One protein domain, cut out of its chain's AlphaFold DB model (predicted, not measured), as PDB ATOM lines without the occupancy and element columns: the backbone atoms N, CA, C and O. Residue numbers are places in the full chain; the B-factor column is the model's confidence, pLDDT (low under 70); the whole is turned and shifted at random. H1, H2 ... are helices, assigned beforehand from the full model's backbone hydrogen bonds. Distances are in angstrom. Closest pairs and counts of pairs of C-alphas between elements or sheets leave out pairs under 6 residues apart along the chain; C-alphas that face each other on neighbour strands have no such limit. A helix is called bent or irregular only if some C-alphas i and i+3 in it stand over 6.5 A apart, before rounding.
ATOM      1  N   HIS A 299      18.008  29.799  35.238       85.31
ATOM      2  CA  HIS A 299      16.823  30.662  35.123       85.31
ATOM      3  C   HIS A 299      16.930  31.638  33.943       85.31
ATOM      4  O   HIS A 299      15.930  31.919  33.282       85.31
ATOM      5  N   LEU A 300      18.139  32.129  33.652       85.94
ATOM      6  CA  LEU A 300      18.381  33.049  32.543       85.94
ATOM      7  C   LEU A 300      18.138  32.372  31.192       85.94
ATOM      8  O   LEU A 300      17.372  32.895  30.387       85.94
ATOM      9  N   GLN A 301      18.730  31.196  30.968       84.56
ATOM     10  CA  GLN A 301      18.531  30.436  29.729       84.56
ATOM     11  C   GLN A 301      17.060  30.082  29.515       84.56
ATOM     12  O   GLN A 301      16.558  30.160  28.396       84.56
ATOM     13  N   HIS A 302      16.347  29.729  30.588       82.25
ATOM     14  CA  HIS A 302      14.916  29.459  30.500       82.25
ATOM     15  C   HIS A 302      14.131  30.711  30.079       82.25
ATOM     16  O   HIS A 302      13.281  30.630  29.195       82.25
ATOM     17  N   CYS A 303      14.451  31.881  30.648       84.06
ATOM     18  CA  CYS A 303      13.826  33.137  30.238       84.06
ATOM     19  C   CYS A 303      14.113  33.459  28.765       84.06
ATOM     20  O   CYS A 303      13.208  33.809  28.012       84.06
ATOM     21  N   GLN A 304      15.359  33.298  28.327       82.81
ATOM     22  CA  GLN A 304      15.737  33.581  26.946       82.81
ATOM     23  C   GLN A 304      15.087  32.623  25.944       82.81
ATOM     24  O   GLN A 304      14.745  33.038  24.840       82.81
ATOM     25  N   ARG A 305      14.847  31.366  26.334       78.94
ATOM     26  CA  ARG A 305      14.121  30.393  25.508       78.94
ATOM     27  C   ARG A 305      12.652  30.771  25.307       78.94
ATOM     28  O   ARG A 305      12.128  30.575  24.219       78.94
ATOM     29  N   LEU A 306      11.991  31.287  26.341       76.88
ATOM     30  CA  LEU A 306      10.569  31.639  26.282       76.88
ATOM     31  C   LEU A 306      10.312  33.023  25.664       76.88
ATOM     32  O   LEU A 306       9.294  33.213  25.006       76.88
ATOM     33  N   TRP A 307      11.214  33.985  25.887       82.00
ATOM     34  CA  TRP A 307      10.984  35.403  25.566       82.00
ATOM     35  C   TRP A 307      12.076  36.048  24.695       82.00
ATOM     36  O   TRP A 307      12.001  37.241  24.407       82.00
ATOM     37  N   GLY A 308      13.074  35.283  24.246       82.12
ATOM     38  CA  GLY A 308      14.140  35.742  23.352       82.12
ATOM     39  C   GLY A 308      15.408  36.228  24.064       82.12
ATOM     40  O   GLY A 308      15.462  36.401  25.280       82.12
ATOM     41  N   THR A 309      16.461  36.478  23.284       82.00
ATOM     42  CA  THR A 309      17.842  36.712  23.759       82.00
ATOM     43  C   THR A 309      18.014  37.893  24.727       82.00
ATOM     44  O   THR A 309      18.960  37.900  25.513       82.00
ATOM     45  N   GLY A 310      17.091  38.861  24.735       86.38
ATOM     46  CA  GLY A 310      17.103  40.016  25.644       86.38
ATOM     47  C   GLY A 310      16.454  39.790  27.017       86.38
ATOM     48  O   GLY A 310      16.544  40.666  27.879       86.38
ATOM     49  N   ALA A 311      15.795  38.651  27.236       87.62
ATOM     50  CA  ALA A 311      15.059  38.389  28.468       87.62
ATOM     51  C   ALA A 311      15.984  38.239  29.688       87.62
ATOM     52  O   ALA A 311      17.086  37.693  29.602       87.62
ATOM     53  N   LYS A 312      15.507  38.701  30.849       89.00
ATOM     54  CA  LYS A 312      16.223  38.646  32.131       89.00
ATOM     55  C   LYS A 312      15.365  37.992  33.205       89.00
ATOM     56  O   LYS A 312      14.140  38.127  33.206       89.00
ATOM     57  N   VAL A 313      16.036  37.340  34.151       86.69
ATOM     58  CA  VAL A 313      15.407  36.809  35.365       86.69
ATOM     59  C   VAL A 313      14.828  37.976  36.166       86.69
ATOM     60  O   VAL A 313      15.524  38.969  36.384       86.69
ATOM     61  N   ALA A 314      13.562  37.881  36.580       86.50
ATOM     62  CA  ALA A 314      12.961  38.902  37.429       86.50
ATOM     63  C   ALA A 314      13.629  38.988  38.806       86.50
ATOM     64  O   ALA A 314      14.291  38.058  39.272       86.50
ATOM     65  N   ALA A 315      13.394  40.107  39.492       87.12
ATOM     66  CA  ALA A 315      13.774  40.259  40.888       87.12
ATOM     67  C   ALA A 315      13.150  39.154  41.760       87.12
ATOM     68  O   ALA A 315      12.009  38.747  41.544       87.12
ATOM     69  N   GLU A 316      13.868  38.732  42.803       82.94
ATOM     70  CA  GLU A 316      13.442  37.663  43.722       82.94
ATOM     71  C   GLU A 316      12.043  37.913  44.317       82.94
ATOM     72  O   GLU A 316      11.253  36.989  44.504       82.94
ATOM     73  N   ALA A 317      11.684  39.188  44.504       85.69
ATOM     74  CA  ALA A 317      10.372  39.605  44.986       85.69
ATOM     75  C   ALA A 317       9.201  39.104  44.117       85.69
ATOM     76  O   ALA A 317       8.118  38.835  44.641       85.69
ATOM     77  N   CYS A 318       9.405  38.956  42.807       85.62
ATOM     78  CA  CYS A 318       8.387  38.454  41.890       85.62
ATOM     79  C   CYS A 318       8.016  37.000  42.214       85.62
ATOM     80  O   CYS A 318       6.837  36.649  42.211       85.62
ATOM     81  N   PHE A 319       8.990  36.169  42.587       86.62
ATOM     82  CA  PHE A 319       8.761  34.752  42.864       86.62
ATOM     83  C   PHE A 319       7.903  34.516  44.116       86.62
ATOM     84  O   PHE A 319       7.264  33.469  44.226       86.62
ATOM     85  N   PHE A 320       7.764  35.496  45.024       87.38
ATOM     86  CA  PHE A 320       6.830  35.383  46.155       87.38
ATOM     87  C   PHE A 320       5.376  35.188  45.722       87.38
ATOM     88  O   PHE A 320       4.599  34.608  46.486       87.38
ATOM     89  N   LEU A 321       5.001  35.598  44.506       86.94
ATOM     90  CA  LEU A 321       3.662  35.349  43.968       86.94
ATOM     91  C   LEU A 321       3.325  33.849  43.954       86.94
ATOM     92  O   LEU A 321       2.177  33.482  44.197       86.94
ATOM     93  N   ASN A 322       4.321  32.972  43.794       88.25
ATOM     94  CA  ASN A 322       4.137  31.516  43.759       88.25
ATOM     95  C   ASN A 322       3.667  30.915  45.090       88.25
ATOM     96  O   ASN A 322       3.174  29.783  45.141       88.25
ATOM     97  N   THR A 323       3.754  31.682  46.177       89.44
ATOM     98  CA  THR A 323       3.200  31.304  47.483       89.44
ATOM     99  C   THR A 323       1.675  31.446  47.554       89.44
ATOM    100  O   THR A 323       1.066  30.973  48.509       89.44
ATOM    101  N   PHE A 324       1.029  32.044  46.546       89.00
ATOM    102  CA  PHE A 324      -0.426  32.207  46.524       89.00
ATOM    103  C   PHE A 324      -1.186  30.974  46.035       89.00
ATOM    104  O   PHE A 324      -2.366  30.846  46.355       89.00
ATOM    105  N   GLY A 325      -0.547  30.074  45.277       86.94
ATOM    106  CA  GLY A 325      -1.198  28.862  44.775       86.94
ATOM    107  C   GLY A 325      -2.367  29.169  43.838       86.94
ATOM    108  O   GLY A 325      -3.471  28.668  44.038       86.94
ATOM    109  N   LYS A 326      -2.143  30.020  42.831       86.88
ATOM    110  CA  LYS A 326      -3.126  30.356  41.783       86.88
ATOM    111  C   LYS A 326      -2.719  29.742  40.441       86.88
ATOM    112  O   LYS A 326      -1.649  29.151  40.343       86.88
ATOM    113  N   ASN A 327      -3.560  29.907  39.414       84.31
ATOM    114  CA  ASN A 327      -3.352  29.318  38.084       84.31
ATOM    115  C   ASN A 327      -1.954  29.572  37.502       84.31
ATOM    116  O   ASN A 327      -1.336  28.639  37.013       84.31
ATOM    117  N   ASP A 328      -1.444  30.794  37.647       81.88
ATOM    118  CA  ASP A 328      -0.176  31.207  37.028       81.88
ATOM    119  C   ASP A 328       0.949  31.386  38.070       81.88
ATOM    120  O   ASP A 328       1.990  31.969  37.790       81.88
ATOM    121  N   SER A 329       0.716  30.962  39.320       86.00
ATOM    122  CA  SER A 329       1.645  31.168  40.442       86.00
ATOM    123  C   SER A 329       1.498  30.086  41.514       86.00
ATOM    124  O   SER A 329       0.789  30.225  42.516       86.00
ATOM    125  N   HIS A 330       2.155  28.955  41.268       88.69
ATOM    126  CA  HIS A 330       2.060  27.740  42.078       88.69
ATOM    127  C   HIS A 330       3.266  26.795  41.897       88.69
ATOM    128  O   HIS A 330       4.010  26.905  40.927       88.69
ATOM    129  N   CYS A 331       3.401  25.817  42.802       88.00
ATOM    130  CA  CYS A 331       4.429  24.760  42.835       88.00
ATOM    131  C   CYS A 331       3.917  23.402  42.309       88.00
ATOM    132  O   CYS A 331       4.285  22.333  42.794       88.00
ATOM    133  N   GLY A 332       2.992  23.433  41.351       85.56
ATOM    134  CA  GLY A 332       2.356  22.236  40.783       85.56
ATOM    135  C   GLY A 332       0.838  22.176  40.960       85.56
ATOM    136  O   GLY A 332       0.245  22.924  41.743       85.56
ATOM    137  N   LYS A 333       0.200  21.317  40.163       87.31
ATOM    138  CA  LYS A 333      -1.254  21.144  40.106       87.31
ATOM    139  C   LYS A 333      -1.648  19.852  40.818       87.31
ATOM    140  O   LYS A 333      -0.979  18.831  40.692       87.31
ATOM    141  N   THR A 334      -2.737  19.895  41.569       83.69
ATOM    142  CA  THR A 334      -3.317  18.750  42.279       83.69
ATOM    143  C   THR A 334      -4.760  18.539  41.827       83.69
ATOM    144  O   THR A 334      -5.340  19.396  41.159       83.69
ATOM    145  N   LYS A 335      -5.382  17.422  42.225       84.31
ATOM    146  CA  LYS A 335      -6.806  17.167  41.936       84.31
ATOM    147  C   LYS A 335      -7.745  18.249  42.502       84.31
ATOM    148  O   LYS A 335      -8.844  18.398  41.989       84.31
ATOM    149  N   GLY A 336      -7.314  18.994  43.526       84.25
ATOM    150  CA  GLY A 336      -8.095  20.049  44.183       84.25
ATOM    151  C   GLY A 336      -7.733  21.483  43.781       84.25
ATOM    152  O   GLY A 336      -8.214  22.410  44.423       84.25
ATOM    153  N   GLY A 337      -6.879  21.687  42.769       88.19
ATOM    154  CA  GLY A 337      -6.427  23.016  42.341       88.19
ATOM    155  C   GLY A 337      -4.906  23.177  42.386       88.19
ATOM    156  O   GLY A 337      -4.162  22.219  42.169       88.19
ATOM    157  N   TYR A 338      -4.431  24.391  42.650       89.75
ATOM    158  CA  TYR A 338      -3.016  24.755  42.561       89.75
ATOM    159  C   TYR A 338      -2.341  24.730  43.936       89.75
ATOM    160  O   TYR A 338      -2.882  25.233  44.918       89.75
ATOM    161  N   ARG A 339      -1.151  24.127  44.021       90.25
ATOM    162  CA  ARG A 339      -0.391  24.022  45.274       90.25
ATOM    163  C   ARG A 339       0.463  25.271  45.481       90.25
ATOM    164  O   ARG A 339       1.346  25.543  44.675       90.25
ATOM    165  N   ALA A 340       0.250  25.987  46.581       90.31
ATOM    166  CA  ALA A 340       1.125  27.084  46.993       90.31
ATOM    167  C   ALA A 340       2.557  26.598  47.284       90.31
ATOM    168  O   ALA A 340       2.756  25.533  47.875       90.31
ATOM    169  N   CYS A 341       3.547  27.393  46.884       88.50
ATOM    170  CA  CYS A 341       4.947  27.173  47.238       88.50
ATOM    171  C   CYS A 341       5.233  27.540  48.698       88.50
ATOM    172  O   CYS A 341       4.629  28.467  49.243       88.50
ATOM    173  N   THR A 342       6.213  26.877  49.319       89.69
ATOM    174  CA  THR A 342       6.866  27.439  50.511       89.69
ATOM    175  C   THR A 342       7.774  28.594  50.084       89.69
ATOM    176  O   THR A 342       8.186  28.663  48.926       89.69
ATOM    177  N   LYS A 343       8.111  29.501  51.010       82.94
ATOM    178  CA  LYS A 343       8.994  30.641  50.703       82.94
ATOM    179  C   LYS A 343      10.345  30.196  50.137       82.94
ATOM    180  O   LYS A 343      10.811  30.787  49.176       82.94
ATOM    181  N   GLU A 344      10.913  29.128  50.692       79.56
ATOM    182  CA  GLU A 344      12.201  28.556  50.273       79.56
ATOM    183  C   GLU A 344      12.171  27.998  48.844       79.56
ATOM    184  O   GLU A 344      13.179  28.054  48.148       79.56
ATOM    185  N   TYR A 345      11.019  27.494  48.383       79.62
ATOM    186  CA  TYR A 345      10.900  26.886  47.055       79.62
ATOM    187  C   TYR A 345      10.238  27.782  46.005       79.62
ATOM    188  O   TYR A 345      10.124  27.389  44.846       79.62
ATOM    189  N   ALA A 346       9.808  28.988  46.383       80.75
ATOM    190  CA  ALA A 346       9.055  29.883  45.508       80.75
ATOM    191  C   ALA A 346       9.838  30.293  44.246       80.75
ATOM    192  O   ALA A 346       9.225  30.525  43.206       80.75
ATOM    193  N   ILE A 347      11.174  30.329  44.330       77.75
ATOM    194  CA  ILE A 347      12.072  30.702  43.230       77.75
ATOM    195  C   ILE A 347      12.206  29.620  42.144       77.75
ATOM    196  O   ILE A 347      12.572  29.933  41.019       77.75
ATOM    197  N   PHE A 348      11.890  28.357  42.452       71.69
ATOM    198  CA  PHE A 348      12.076  27.227  41.526       71.69
ATOM    199  C   PHE A 348      10.874  26.966  40.608       71.69
ATOM    200  O   PHE A 348      10.913  26.058  39.781       71.69
ATOM    201  N   PHE A 349       9.782  27.716  40.767       64.31
ATOM    202  CA  PHE A 349       8.523  27.480  40.062       64.31
ATOM    203  C   PHE A 349       8.013  28.770  39.430       64.31
ATOM    204  O   PHE A 349       8.317  29.831  39.948       64.31
ATOM    205  N   ASN A 350       7.244  28.666  38.336       63.66
ATOM    206  CA  ASN A 350       6.628  29.776  37.587       63.66
ATOM    207  C   ASN A 350       7.558  30.988  37.370       63.66
ATOM    208  O   ASN A 350       7.728  31.856  38.227       63.66
ATOM    209  N   PHE A 351       8.162  31.036  36.182       60.84
ATOM    210  CA  PHE A 351       9.173  32.025  35.832       60.84
ATOM    211  C   PHE A 351       8.538  33.374  35.505       60.84
ATOM    212  O   PHE A 351       7.702  33.488  34.611       60.84
ATOM    213  N   LEU A 352       8.964  34.405  36.230       60.09
ATOM    214  CA  LEU A 352       8.564  35.783  35.987       60.09
ATOM    215  C   LEU A 352       9.734  36.516  35.334       60.09
ATOM    216  O   LEU A 352      10.885  36.356  35.744       60.09
ATOM    217  N   ILE A 353       9.432  37.310  34.310       59.19
ATOM    218  CA  ILE A 353      10.405  38.163  33.628       59.19
ATOM    219  C   ILE A 353      10.342  39.589  34.140       59.19
ATOM    220  O   ILE A 353       9.277  40.105  34.482       59.19
ATOM    221  N   GLN A 354      11.491  40.253  34.109       54.91
ATOM    222  CA  GLN A 354      11.542  41.705  34.118       54.91
ATOM    223  C   GLN A 354      11.702  42.169  32.669       54.91
ATOM    224  O   GLN A 354      12.788  42.069  32.102       54.91
ATOM    225  N   ASN A 355      10.617  42.655  32.060       47.03
ATOM    226  CA  ASN A 355      10.706  43.334  30.769       47.03
ATOM    227  C   ASN A 355      11.486  44.635  30.970       47.03
ATOM    228  O   ASN A 355      11.009  45.551  31.641       47.03
TER     229      ASN A 355
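This is residues 299 to 355 of the 357 residues of the protein "ADAM metallopeptidase domain 8b" of Sinocyclocheilus anshuiensis (UniProt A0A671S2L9). Two short helices, H2 and H3, cross at a large angle and pack together in the middle of an elongated model, with H1 set apart toward one end and a long looped stretch, residues 325 to 342, reaching the other end at Gly 336. After H3 the last residues, 349 to 355, run back toward the link between H1 and H2. The printed part has 57 residues with three named helices in the order H1, H2, H3 and no named strand; the class is all helix, though under half of the residues, 24, are in named elements. It is only just compact, close to loose, with a radius of gyration of the C-alphas of 11.8 A, and spans 37 by 20 by 15 A.

H1, residues 299 to 307, is apart from H2, residues 316 to 324, and from H3, residues 343 to 348. H2 and H3 touch, their closest C-alphas being those of Phe 319 and Ile 347, 5.2 A apart. Their lines are only just about perpendicular, at 73 degrees. Every O i to N i+4 pair is within hydrogen-bond range in H1, against 0 of 5 in H2 and 0 of 2 in H3, where O i to N i+3 pairs within range are 6 of 6 and 2 of 3. Residues 333 to 334 pair with residues 337 to 338, antiparallel.

H1 begins at C-alpha 299 (16.823, 30.662, 35.123) and is 12.2 A long. H2, 15.2 A long, begins at C-alpha 316 (13.442, 37.663, 43.722); it is neither bent nor irregular, but only just: C-alphas 318 and 321 are 6.0 A apart. H3, 10.3 A long, ends at C-alpha 348 (12.076, 27.227, 41.526) and is irregular, with C-alphas 344 and 347 7.4 A apart.

The two C-alphas farthest apart, those of Gly 310 and Gly 336, are 37.1 A apart. The printed part has no cut. The link from H1 to H2 is short, and that from H2 to H3, 18 residues, is long. The mean pLDDT of the printed part is 81.7, and residues 349 to 355 are under 70.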